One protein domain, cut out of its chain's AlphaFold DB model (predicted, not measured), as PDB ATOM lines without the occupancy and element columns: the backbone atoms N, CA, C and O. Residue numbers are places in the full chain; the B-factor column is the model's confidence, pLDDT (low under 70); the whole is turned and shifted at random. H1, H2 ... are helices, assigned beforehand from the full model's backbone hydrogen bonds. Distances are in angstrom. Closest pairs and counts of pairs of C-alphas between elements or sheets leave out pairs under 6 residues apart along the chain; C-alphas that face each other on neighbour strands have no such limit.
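What this domain is: This is residues 2 to 83 of the 113 residues of the protein "Helix-turn-helix domain-containing protein" of Holdemanella porci (UniProt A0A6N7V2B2). Short helices gather into a compact cluster: a hairpin of two helices, H4 and H5, and a pair set at a wide angle, H2 and H3, with H1 packing on H3 and running beside H5. The small H6 makes a corner with the end of H5, and residues 2 to 6 form a tail reaching outward ahead of H1. The printed part has 82 residues with six named helices, H1 to H6 in chain order, and no named strand; its class is all helix. It is compact, with a radius of gyration of the C-alphas of 12.7 A and spans of 37 by 35 by 23 A.

How they stand to each other: Start at H1, residues 11 to 18, which touches H3, residues 35 to 42, at a steep tilt of 59 degrees; their closest C-alphas, of Glu 13 and Glu 42, are 5.3 A apart. H2, residues 23 to 29, touches H3 with closest C-alphas Arg 23 and Pro 35 at 4.9 A, only just about perpendicular at 71 degrees. H4, residues 50 to 59, and H5, residues 64 to 72, form a helical hairpin, a shallow tilt of 27 degrees, opposite ways; their closest C-alphas, of Ala 57 and Leu 65, are 5.7 A apart. H1 and H5 only just touch, with 3 pairs of C-alphas within 8 A, the closest those of Tyr 12 and Leu 65 at 7.0 A. H6, residues 75 to 80, touches H5 only at the corner, closest at the C-alphas of Cys 70 and Gly 77, 4.7 A. H3 and H4 are apart. Every O i to N i+4 pair is within hydrogen-bond range in H1, H3, H4, H5 and H6; in H2, 2 of 3 are.

Where its parts are: Find C-alpha 11 at (95.221, 117.238, 143.623), where H1 begins its 10.6 A. H4 runs 14.3 A and H5 11.9 A; H6 ends at C-alpha 80, (76.464, 128.096, 144.380).

The domain as a whole: The C-alphas farthest apart, of Asn 2 and Tyr 80, are 40.9 A apart. The printed part has no cut, and no link is long. Look for pLDDT under 70 at residues 2 to 6 and 83.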
ATOM      1  N   ASN A   2     115.183 115.942 132.392       45.03
ATOM      2  CA  ASN A   2     113.761 116.275 132.298       45.03
ATOM      3  C   ASN A   2     112.985 115.337 133.229       45.03
ATOM      4  O   ASN A   2     112.702 114.198 132.864       45.03
ATOM      5  N   LYS A   3     112.675 115.789 134.449       48.00
ATOM      6  CA  LYS A   3     111.657 115.131 135.270       48.00
ATOM      7  C   LYS A   3     110.338 115.300 134.518       48.00
ATOM      8  O   LYS A   3     109.815 116.408 134.463       48.00
ATOM      9  N   GLN A   4     109.834 114.232 133.900       49.00
ATOM     10  CA  GLN A   4     108.448 114.189 133.440       49.00
ATOM     11  C   GLN A   4     107.574 114.598 134.634       49.00
ATOM     12  O   GLN A   4     107.621 113.946 135.678       49.00
ATOM     13  N   LYS A   5     106.855 115.724 134.527       58.72
ATOM     14  CA  LYS A   5     105.844 116.099 135.521       58.72
ATOM     15  C   LYS A   5     104.826 114.967 135.515       58.72
ATOM     16  O   LYS A   5     104.145 114.766 134.517       58.72
ATOM     17  N   LYS A   6     104.788 114.186 136.593       67.25
ATOM     18  CA  LYS A   6     103.766 113.160 136.775       67.25
ATOM     19  C   LYS A   6     102.426 113.891 136.794       67.25
ATOM     20  O   LYS A   6     102.208 114.732 137.661       67.25
ATOM     21  N   GLU A   7     101.589 113.642 135.796       78.69
ATOM     22  CA  GLU A   7     100.282 114.279 135.700       78.69
ATOM     23  C   GLU A   7      99.338 113.577 136.680       78.69
ATOM     24  O   GLU A   7      99.055 112.379 136.562       78.69
ATOM     25  N   PHE A   8      98.936 114.299 137.724       87.31
ATOM     26  CA  PHE A   8      98.003 113.803 138.725       87.31
ATOM     27  C   PHE A   8      96.575 114.075 138.262       87.31
ATOM     28  O   PHE A   8      96.252 115.175 137.831       87.31
ATOM     29  N   GLN A   9      95.705 113.071 138.370       89.94
ATOM     30  CA  GLN A   9      94.315 113.196 137.924       89.94
ATOM     31  C   GLN A   9      93.469 114.069 138.862       89.94
ATOM     32  O   GLN A   9      92.480 114.667 138.447       89.94
ATOM     33  N   THR A  10      93.854 114.132 140.135       94.12
ATOM     34  CA  THR A  10      93.276 115.019 141.144       94.12
ATOM     35  C   THR A  10      94.400 115.544 142.042       94.12
ATOM     36  O   THR A  10      95.441 114.885 142.154       94.12
ATOM     37  N   PRO A  11      94.207 116.685 142.727       94.88
ATOM     38  CA  PRO A  11      95.221 117.238 143.623       94.88
ATOM     39  C   PRO A  11      95.527 116.335 144.829       94.88
ATOM     40  O   PRO A  11      96.611 116.431 145.393       94.88
ATOM     41  N   TYR A  12      94.629 115.413 145.204       96.75
ATOM     42  CA  TYR A  12      94.828 114.525 146.357       96.75
ATOM     43  C   TYR A  12      96.123 113.701 146.270       96.75
ATOM     44  O   TYR A  12      96.832 113.582 147.267       96.75
ATOM     45  N   GLU A  13      96.476 113.168 145.088       97.19
ATOM     46  CA  GLU A  13      97.717 112.385 144.936       97.19
ATOM     47  C   GLU A  13      98.953 113.281 145.064       97.19
ATOM     48  O   GLU A  13      99.948 112.888 145.673       97.19
ATOM     49  N   GLU A  14      98.882 114.488 144.501       96.06
ATOM     50  CA  GLU A  14      99.971 115.455 144.554       96.06
ATOM     51  C   GLU A  14     100.281 115.853 145.999       96.06
ATOM     52  O   GLU A  14     101.438 115.779 146.419       96.06
ATOM     53  N   TYR A  15      99.257 116.238 146.764       97.00
ATOM     54  CA  TYR A  15      99.420 116.659 148.154       97.00
ATOM     55  C   TYR A  15      99.867 115.513 149.060       97.00
ATOM     56  O   TYR A  15     100.787 115.716 149.851       97.00
ATOM     57  N   ARG A  16      99.348 114.289 148.878       97.38
ATOM     58  CA  ARG A  16      99.837 113.127 149.638       97.38
ATOM     59  C   ARG A  16     101.332 112.887 149.414       97.38
ATOM     60  O   ARG A  16     102.078 112.670 150.366       97.38
ATOM     61  N   VAL A  17     101.781 112.928 148.154       96.25
ATOM     62  CA  VAL A  17     103.197 112.719 147.809       96.25
ATOM     63  C   VAL A  17     104.072 113.850 148.348       96.25
ATOM     64  O   VAL A  17     105.158 113.572 148.854       96.25
ATOM     65  N   LYS A  18     103.615 115.107 148.281       95.31
ATOM     66  CA  LYS A  18     104.328 116.257 148.868       95.31
ATOM     67  C   LYS A  18     104.454 116.151 150.387       95.31
ATOM     68  O   LYS A  18     105.503 116.495 150.917       95.31
ATOM     69  N   ALA A  19     103.421 115.645 151.054       94.94
ATOM     70  CA  ALA A  19     103.412 115.400 152.491       94.94
ATOM     71  C   ALA A  19     104.210 114.143 152.902       94.94
ATOM     72  O   ALA A  19     104.396 113.900 154.086       94.94
ATOM     73  N   GLY A  20     104.716 113.358 151.942       96.94
ATOM     74  CA  GLY A  20     105.591 112.213 152.207       96.94
ATOM     75  C   GLY A  20     104.872 110.920 152.599       96.94
ATOM     76  O   GLY A  20     105.532 109.966 153.003       96.94
ATOM     77  N   TYR A  21     103.549 110.846 152.446       97.81
ATOM     78  CA  TYR A  21     102.777 109.658 152.813       97.81
ATOM     79  C   TYR A  21     102.666 108.660 151.658       97.81
ATOM     80  O   TYR A  21     102.477 109.037 150.493       97.81
ATOM     81  N   THR A  22     102.691 107.363 151.967       98.00
ATOM     82  CA  THR A  22     102.117 106.343 151.076       98.00
ATOM     83  C   THR A  22     100.605 106.268 151.305       98.00
ATOM     84  O   THR A  22     100.068 106.953 152.174       98.00
ATOM     85  N   ARG A  23      99.871 105.489 150.504       98.00
ATOM     86  CA  ARG A  23      98.425 105.324 150.760       98.00
ATOM     87  C   ARG A  23      98.187 104.525 152.035       98.00
ATOM     88  O   ARG A  23      97.216 104.770 152.732       98.00
ATOM     89  N   GLU A  24      99.079 103.584 152.306       98.25
ATOM     90  CA  GLU A  24      99.088 102.737 153.489       98.25
ATOM     91  C   GLU A  24      99.328 103.591 154.732       98.25
ATOM     92  O   GLU A  24      98.451 103.637 155.586       98.25
ATOM     93  N   SER A  25     100.415 104.373 154.772       97.81
ATOM     94  CA  SER A  25     100.701 105.214 155.938       97.81
ATOM     95  C   SER A  25      99.670 106.327 156.138       97.81
ATOM     96  O   SER A  25      99.330 106.647 157.265       97.81
ATOM     97  N   ALA A  26      99.100 106.891 155.064       97.62
ATOM     98  CA  ALA A  26      97.987 107.830 155.207       97.62
ATOM     99  C   ALA A  26      96.738 107.151 155.791       97.62
ATOM    100  O   ALA A  26      96.068 107.714 156.643       97.62
ATOM    101  N   SER A  27      96.419 105.935 155.346       97.94
ATOM    102  CA  SER A  27      95.262 105.184 155.842       97.94
ATOM    103  C   SER A  27      95.380 104.790 157.315       97.94
ATOM    104  O   SER A  27      94.349 104.580 157.941       97.94
ATOM    105  N   GLU A  28      96.596 104.654 157.844       97.25
ATOM    106  CA  GLU A  28      96.843 104.360 159.263       97.25
ATOM    107  C   GLU A  28      96.539 105.566 160.164       97.25
ATOM    108  O   GLU A  28      96.043 105.386 161.273       97.25
ATOM    109  N   GLU A  29      96.773 106.784 159.668       96.88
ATOM    110  CA  GLU A  29      96.526 108.039 160.395       96.88
ATOM    111  C   GLU A  29      95.082 108.555 160.243       96.88
ATOM    112  O   GLU A  29      94.598 109.341 161.058       96.88
ATOM    113  N   LEU A  30      94.379 108.141 159.185       94.81
ATOM    114  CA  LEU A  30      93.031 108.617 158.865       94.81
ATOM    115  C   LEU A  30      91.948 107.677 159.407       94.81
ATOM    116  O   LEU A  30      92.006 106.456 159.260       94.81
ATOM    117  N   ASN A  31      90.866 108.251 159.926       92.94
ATOM    118  CA  ASN A  31      89.739 107.479 160.433       92.94
ATOM    119  C   ASN A  31      88.777 107.088 159.303       92.94
ATOM    120  O   ASN A  31      88.187 107.938 158.633       92.94
ATOM    121  N   GLY A  32      88.552 105.781 159.136       89.31
ATOM    122  CA  GLY A  32      87.468 105.259 158.292       89.31
ATOM    123  C   GLY A  32      87.735 105.289 156.783       89.31
ATOM    124  O   GLY A  32      86.800 105.175 155.984       89.31
ATOM    125  N   ILE A  33      88.995 105.408 156.364       95.81
ATOM    126  CA  ILE A  33      89.386 105.362 154.954       95.81
ATOM    127  C   ILE A  33      90.481 104.324 154.732       95.81
ATOM    128  O   ILE A  33      91.464 104.293 155.451       95.81
ATOM    129  N   SER A  34      90.295 103.470 153.724       97.75
ATOM    130  CA  SER A  34      91.268 102.449 153.330       97.75
ATOM    131  C   SER A  34      92.222 102.954 152.236       97.75
ATOM    132  O   SER A  34      91.859 103.877 151.493       97.75
ATOM    133  N   PRO A  35      93.381 102.301 152.014       98.12
ATOM    134  CA  PRO A  35      94.299 102.678 150.937       98.12
ATOM    135  C   PRO A  35      93.651 102.603 149.543       98.12
ATOM    136  O   PRO A  35      93.935 103.432 148.675       98.12
ATOM    137  N   ASP A  36      92.737 101.646 149.328       98.00
ATOM    138  CA  ASP A  36      91.961 101.531 148.083       98.00
ATOM    139  C   ASP A  36      91.002 102.715 147.897       98.00
ATOM    140  O   ASP A  36      90.938 103.301 146.814       98.00
ATOM    141  N   LYS A  37      90.310 103.140 148.964       97.44
ATOM    142  CA  LYS A  37      89.434 104.318 148.914       97.44
ATOM    143  C   LYS A  37      90.247 105.584 148.610       97.44
ATOM    144  O   LYS A  37      89.829 106.353 147.742       97.44
ATOM    145  N   ILE A  38      91.438 105.748 149.202       98.00
ATOM    146  CA  ILE A  38      92.380 106.834 148.852       98.00
ATOM    147  C   ILE A  38      92.732 106.773 147.360       98.00
ATOM    148  O   ILE A  38      92.592 107.769 146.654       98.00
ATOM    149  N   TYR A  39      93.124 105.605 146.841       97.75
ATOM    150  CA  TYR A  39      93.436 105.441 145.416       97.75
ATOM    151  C   TYR A  39      92.262 105.829 144.501       97.75
ATOM    152  O   TYR A  39      92.451 106.524 143.498       97.75
ATOM    153  N   ARG A  40      91.037 105.403 144.829       97.75
ATOM    154  CA  ARG A  40      89.839 105.726 144.038       97.75
ATOM    155  C   ARG A  40      89.555 107.227 144.025       97.75
ATOM    156  O   ARG A  40      89.212 107.749 142.963       97.75
ATOM    157  N   ILE A  41      89.742 107.909 145.156       97.00
ATOM    158  CA  ILE A  41      89.634 109.371 145.263       97.00
ATOM    159  C   ILE A  41      90.695 110.052 144.393       97.00
ATOM    160  O   ILE A  41      90.364 110.884 143.549       97.00
ATOM    161  N   GLU A  42      91.955 109.637 144.520       97.12
ATOM    162  CA  GLU A  42      93.083 110.196 143.766       97.12
ATOM    163  C   GLU A  42      92.915 110.085 142.248       97.12
ATOM    164  O   GLU A  42      93.311 110.983 141.500       97.12
ATOM    165  N   LYS A  43      92.319 108.984 141.783       95.88
ATOM    166  CA  LYS A  43      92.024 108.745 140.363       95.88
ATOM    167  C   LYS A  43      90.663 109.281 139.924       95.88
ATOM    168  O   LYS A  43      90.231 108.993 138.813       95.88
ATOM    169  N   GLY A  44      89.965 110.023 140.784       93.62
ATOM    170  CA  GLY A  44      88.652 110.593 140.481       93.62
ATOM    171  C   GLY A  44      87.559 109.551 140.215       93.62
ATOM    172  O   GLY A  44      86.521 109.896 139.660       93.62
ATOM    173  N   LYS A  45      87.779 108.288 140.599       95.62
ATOM    174  CA  LYS A  45      86.807 107.188 140.471       95.62
ATOM    175  C   LYS A  45      85.728 107.245 141.551       95.62
ATOM    176  O   LYS A  45      84.700 106.588 141.429       95.62
ATOM    177  N   GLN A  46      85.992 107.975 142.630       94.94
ATOM    178  CA  GLN A  46      85.075 108.165 143.741       94.94
ATOM    179  C   GLN A  46      85.240 109.572 144.308       94.94
ATOM    180  O   GLN A  46      86.359 110.041 144.498       94.94
ATOM    181  N   THR A  47      84.124 110.236 144.591       94.75
ATOM    182  CA  THR A  47      84.131 111.502 145.325       94.75
ATOM    183  C   THR A  47      84.387 111.222 146.803       94.75
ATOM    184  O   THR A  47      83.748 110.348 147.387       94.75
ATOM    185  N   ALA A  48      85.347 111.935 147.392       95.12
ATOM    186  CA  ALA A  48      85.599 111.886 148.827       95.12
ATOM    187  C   ALA A  48      84.416 112.493 149.592       95.12
ATOM    188  O   ALA A  48      83.854 113.495 149.155       95.12
ATOM    189  N   GLU A  49      84.052 111.889 150.718       95.38
ATOM    190  CA  GLU A  49      83.056 112.451 151.634       95.38
ATOM    191  C   GLU A  49      83.635 113.693 152.341       95.38
ATOM    192  O   GLU A  49      84.855 113.772 152.505       95.38
ATOM    193  N   PRO A  50      82.816 114.688 152.732       95.31
ATOM    194  CA  PRO A  50      83.327 115.946 153.282       95.31
ATOM    195  C   PRO A  50      84.208 115.787 154.530       95.31
ATOM    196  O   PRO A  50      85.219 116.471 154.661       95.31
ATOM    197  N   ASP A  51      83.861 114.866 155.425       96.06
ATOM    198  CA  ASP A  51      84.638 114.530 156.624       96.06
ATOM    199  C   ASP A  51      86.008 113.930 156.276       96.06
ATOM    200  O   ASP A  51      87.023 114.290 156.867       96.06
ATOM    201  N   ILE A  52      86.058 113.065 155.263       96.81
ATOM    202  CA  ILE A  52      87.300 112.517 154.720       96.81
ATOM    203  C   ILE A  52      88.152 113.620 154.086       96.81
ATOM    204  O   ILE A  52      89.372 113.604 154.233       96.81
ATOM    205  N   VAL A  53      87.543 114.579 153.379       97.06
ATOM    206  CA  VAL A  53      88.278 115.710 152.786       97.06
ATOM    207  C   VAL A  53      88.954 116.545 153.864       97.06
ATOM    208  O   VAL A  53      90.121 116.880 153.686       97.06
ATOM    209  N   LEU A  54      88.261 116.833 154.971       95.88
ATOM    210  CA  LEU A  54      88.844 117.552 156.108       95.88
ATOM    211  C   LEU A  54      90.052 116.800 156.673       95.88
ATOM    212  O   LEU A  54      91.138 117.362 156.746       95.88
ATOM    213  N   GLN A  55      89.904 115.501 156.945       97.06
ATOM    214  CA  GLN A  55      91.009 114.688 157.460       97.06
ATOM    215  C   GLN A  55      92.211 114.638 156.499       97.06
ATOM    216  O   GLN A  55      93.357 114.721 156.934       97.06
ATOM    217  N   LEU A  56      91.973 114.528 155.185       96.75
ATOM    218  CA  LEU A  56      93.039 114.561 154.173       96.75
ATOM    219  C   LEU A  56      93.714 115.937 154.089       96.75
ATOM    220  O   LEU A  56      94.926 116.005 153.896       96.75
ATOM    221  N   ALA A  57      92.944 117.021 154.198       95.56
ATOM    222  CA  ALA A  57      93.469 118.382 154.182       95.56
ATOM    223  C   ALA A  57      94.359 118.640 155.403       95.56
ATOM    224  O   ALA A  57      95.451 119.184 155.247       95.56
ATOM    225  N   ASP A  58      93.934 118.173 156.575       95.81
ATOM    226  CA  ASP A  58      94.696 118.285 157.816       95.81
ATOM    227  C   ASP A  58      95.979 117.443 157.749       95.81
ATOM    228  O   ASP A  58      97.076 117.981 157.910       95.81
ATOM    229  N   LEU A  59      95.873 116.148 157.414       96.69
ATOM    230  CA  LEU A  59      97.023 115.234 157.381       96.69
ATOM    231  C   LEU A  59      98.091 115.655 156.361       96.69
ATOM    232  O   LEU A  59      99.289 115.479 156.591       96.69
ATOM    233  N   TYR A  60      97.671 116.188 155.211       96.75
ATOM    234  CA  TYR A  60      98.594 116.619 154.158       96.75
ATOM    235  C   TYR A  60      99.014 118.087 154.280       96.75
ATOM    236  O   TYR A  60      99.781 118.550 153.431       96.75
ATOM    237  N   HIS A  61      98.534 118.809 155.299       92.38
ATOM    238  CA  HIS A  61      98.717 120.255 155.464       92.38
ATOM    239  C   HIS A  61      98.341 121.040 154.192       92.38
ATOM    240  O   HIS A  61      99.097 121.879 153.700       92.38
ATOM    241  N   ALA A  62      97.186 120.700 153.620       93.12
ATOM    242  CA  ALA A  62      96.727 121.145 152.309       93.12
ATOM    243  C   ALA A  62      95.262 121.622 152.362       93.12
ATOM    244  O   ALA A  62      94.372 120.940 151.834       93.12
ATOM    245  N   PRO A  63      94.979 122.792 152.969       89.50
ATOM    246  CA  PRO A  63      93.624 123.352 153.034       89.50
ATOM    247  C   PRO A  63      93.007 123.588 151.643       89.50
ATOM    248  O   PRO A  63      91.783 123.614 151.490       89.50
ATOM    249  N   GLU A  64      93.825 123.688 150.590       89.12
ATOM    250  CA  GLU A  64      93.360 123.796 149.206       89.12
ATOM    251  C   GLU A  64      92.526 122.590 148.745       89.12
ATOM    252  O   GLU A  64      91.707 122.733 147.831       89.12
ATOM    253  N   LEU A  65      92.670 121.421 149.382       93.38
ATOM    254  CA  LEU A  65      91.832 120.252 149.093       93.38
ATOM    255  C   LEU A  65      90.353 120.508 149.407       93.38
ATOM    256  O   LEU A  65      89.487 120.066 148.645       93.38
ATOM    257  N   CYS A  66      90.057 121.281 150.456       92.81
ATOM    258  CA  CYS A  66      88.694 121.693 150.792       92.81
ATOM    259  C   CYS A  66      88.108 122.580 149.691       92.81
ATOM    260  O   CYS A  66      86.992 122.344 149.223       92.81
ATOM    261  N   ASN A  67      88.887 123.556 149.213       89.44
ATOM    262  CA  ASN A  67      88.455 124.429 148.123       89.44
ATOM    263  C   ASN A  67      88.201 123.627 146.838       89.44
ATOM    264  O   ASN A  67      87.147 123.771 146.218       89.44
ATOM    265  N   TYR A  68      89.123 122.731 146.471       92.38
ATOM    266  CA  TYR A  68      88.948 121.842 145.324       92.38
ATOM    267  C   TYR A  68      87.670 121.004 145.446       92.38
ATOM    268  O   TYR A  68      86.889 120.930 144.496       92.38
ATOM    269  N   HIS A  69      87.419 120.400 146.612       94.19
ATOM    270  CA  HIS A  69      86.207 119.617 146.827       94.19
ATOM    271  C   HIS A  69      84.946 120.467 146.633       94.19
ATOM    272  O   HIS A  69      84.073 120.087 145.854       94.19
ATOM    273  N   CYS A  70      84.862 121.632 147.276       89.69
ATOM    274  CA  CYS A  70      83.694 122.505 147.175       89.69
ATOM    275  C   CYS A  70      83.450 122.992 145.741       89.69
ATOM    276  O   CYS A  70      82.318 122.970 145.271       89.69
ATOM    277  N   THR A  71      84.495 123.371 145.013       87.94
ATOM    278  CA  THR A  71      84.354 123.979 143.679       87.94
ATOM    279  C   THR A  71      84.258 122.973 142.526       87.94
ATOM    280  O   THR A  71      83.834 123.358 141.438       87.94
ATOM    281  N   HIS A  72      84.639 121.703 142.729       89.88
ATOM    282  CA  HIS A  72      84.717 120.701 141.648       89.88
ATOM    283  C   HIS A  72      84.011 119.369 141.930       89.88
ATOM    284  O   HIS A  72      83.853 118.569 141.005       89.88
ATOM    285  N   LYS A  73      83.666 119.058 143.187       91.31
ATOM    286  CA  LYS A  73      83.139 117.735 143.579       91.31
ATOM    287  C   LYS A  73      81.819 117.807 144.332       91.31
ATOM    288  O   LYS A  73      80.937 116.999 144.067       91.31
ATOM    289  N   CYS A  74      81.668 118.768 145.235       90.50
ATOM    290  CA  CYS A  74      80.432 119.000 145.965       90.50
ATOM    291  C   CYS A  74      79.351 119.524 145.009       90.50
ATOM    292  O   CYS A  74      79.592 120.472 144.265       90.50
ATOM    293  N   GLU A  75      78.158 118.932 145.024       90.31
ATOM    294  CA  GLU A  75      77.047 119.357 144.158       90.31
ATOM    295  C   GLU A  75      76.511 120.738 144.550       90.31
ATOM    296  O   GLU A  75      76.263 121.586 143.693       90.31
ATOM    297  N   ILE A  76      76.385 120.990 145.858       87.50
ATOM    298  CA  ILE A  76      75.986 122.299 146.392       87.50
ATOM    299  C   ILE A  76      77.030 123.341 145.992       87.50
ATOM    300  O   ILE A  76      76.688 124.410 145.486       87.50
ATOM    301  N   GLY A  77      78.305 123.008 146.187       86.25
ATOM    302  CA  GLY A  77      79.403 123.911 145.895       86.25
ATOM    303  C   GLY A  77      79.504 124.256 144.408       86.25
ATOM    304  O   GLY A  77      79.526 125.430 144.071       86.25
ATOM    305  N   GLN A  78      79.405 123.282 143.503       84.69
ATOM    306  CA  GLN A  78      79.383 123.551 142.057       84.69
ATOM    307  C   GLN A  78      78.204 124.431 141.616       84.69
ATOM    308  O   GLN A  78      78.315 125.162 140.635       84.69
ATOM    309  N   LYS A  79      77.067 124.364 142.320       86.50
ATOM    310  CA  LYS A  79      75.879 125.158 141.987       86.50
ATOM    311  C   LYS A  79      75.949 126.597 142.499       86.50
ATOM    312  O   LYS A  79      75.391 127.484 141.856       86.50
ATOM    313  N   TYR A  80      76.566 126.821 143.659       83.12
ATOM    314  CA  TYR A  80      76.464 128.096 144.380       83.12
ATOM    315  C   TYR A  80      77.799 128.788 144.665       83.12
ATOM    316  O   TYR A  80      77.798 129.984 144.940       83.12
ATOM    317  N   ILE A  81      78.922 128.072 144.613       77.50
ATOM    318  CA  ILE A  81      80.252 128.623 144.875       77.50
ATOM    319  C   ILE A  81      80.913 128.943 143.529       77.50
ATOM    320  O   ILE A  81      81.268 128.021 142.792       77.50
ATOM    321  N   PRO A  82      81.084 130.231 143.181       71.88
ATOM    322  CA  PRO A  82      81.785 130.608 141.963       71.88
ATOM    323  C   PRO A  82      83.267 130.233 142.069       71.88
ATOM    324  O   PRO A  82      83.892 130.399 143.116       71.88
ATOM    325  N   GLN A  83      83.841 129.757 140.965       68.94
ATOM    326  CA  GLN A  83      85.292 129.666 140.837       68.94
ATOM    327  C   GLN A  83      85.825 131.075 140.584       68.94
ATOM    328  O   GLN A  83      85.405 131.726 139.631       68.94
TER     329      GLN A  83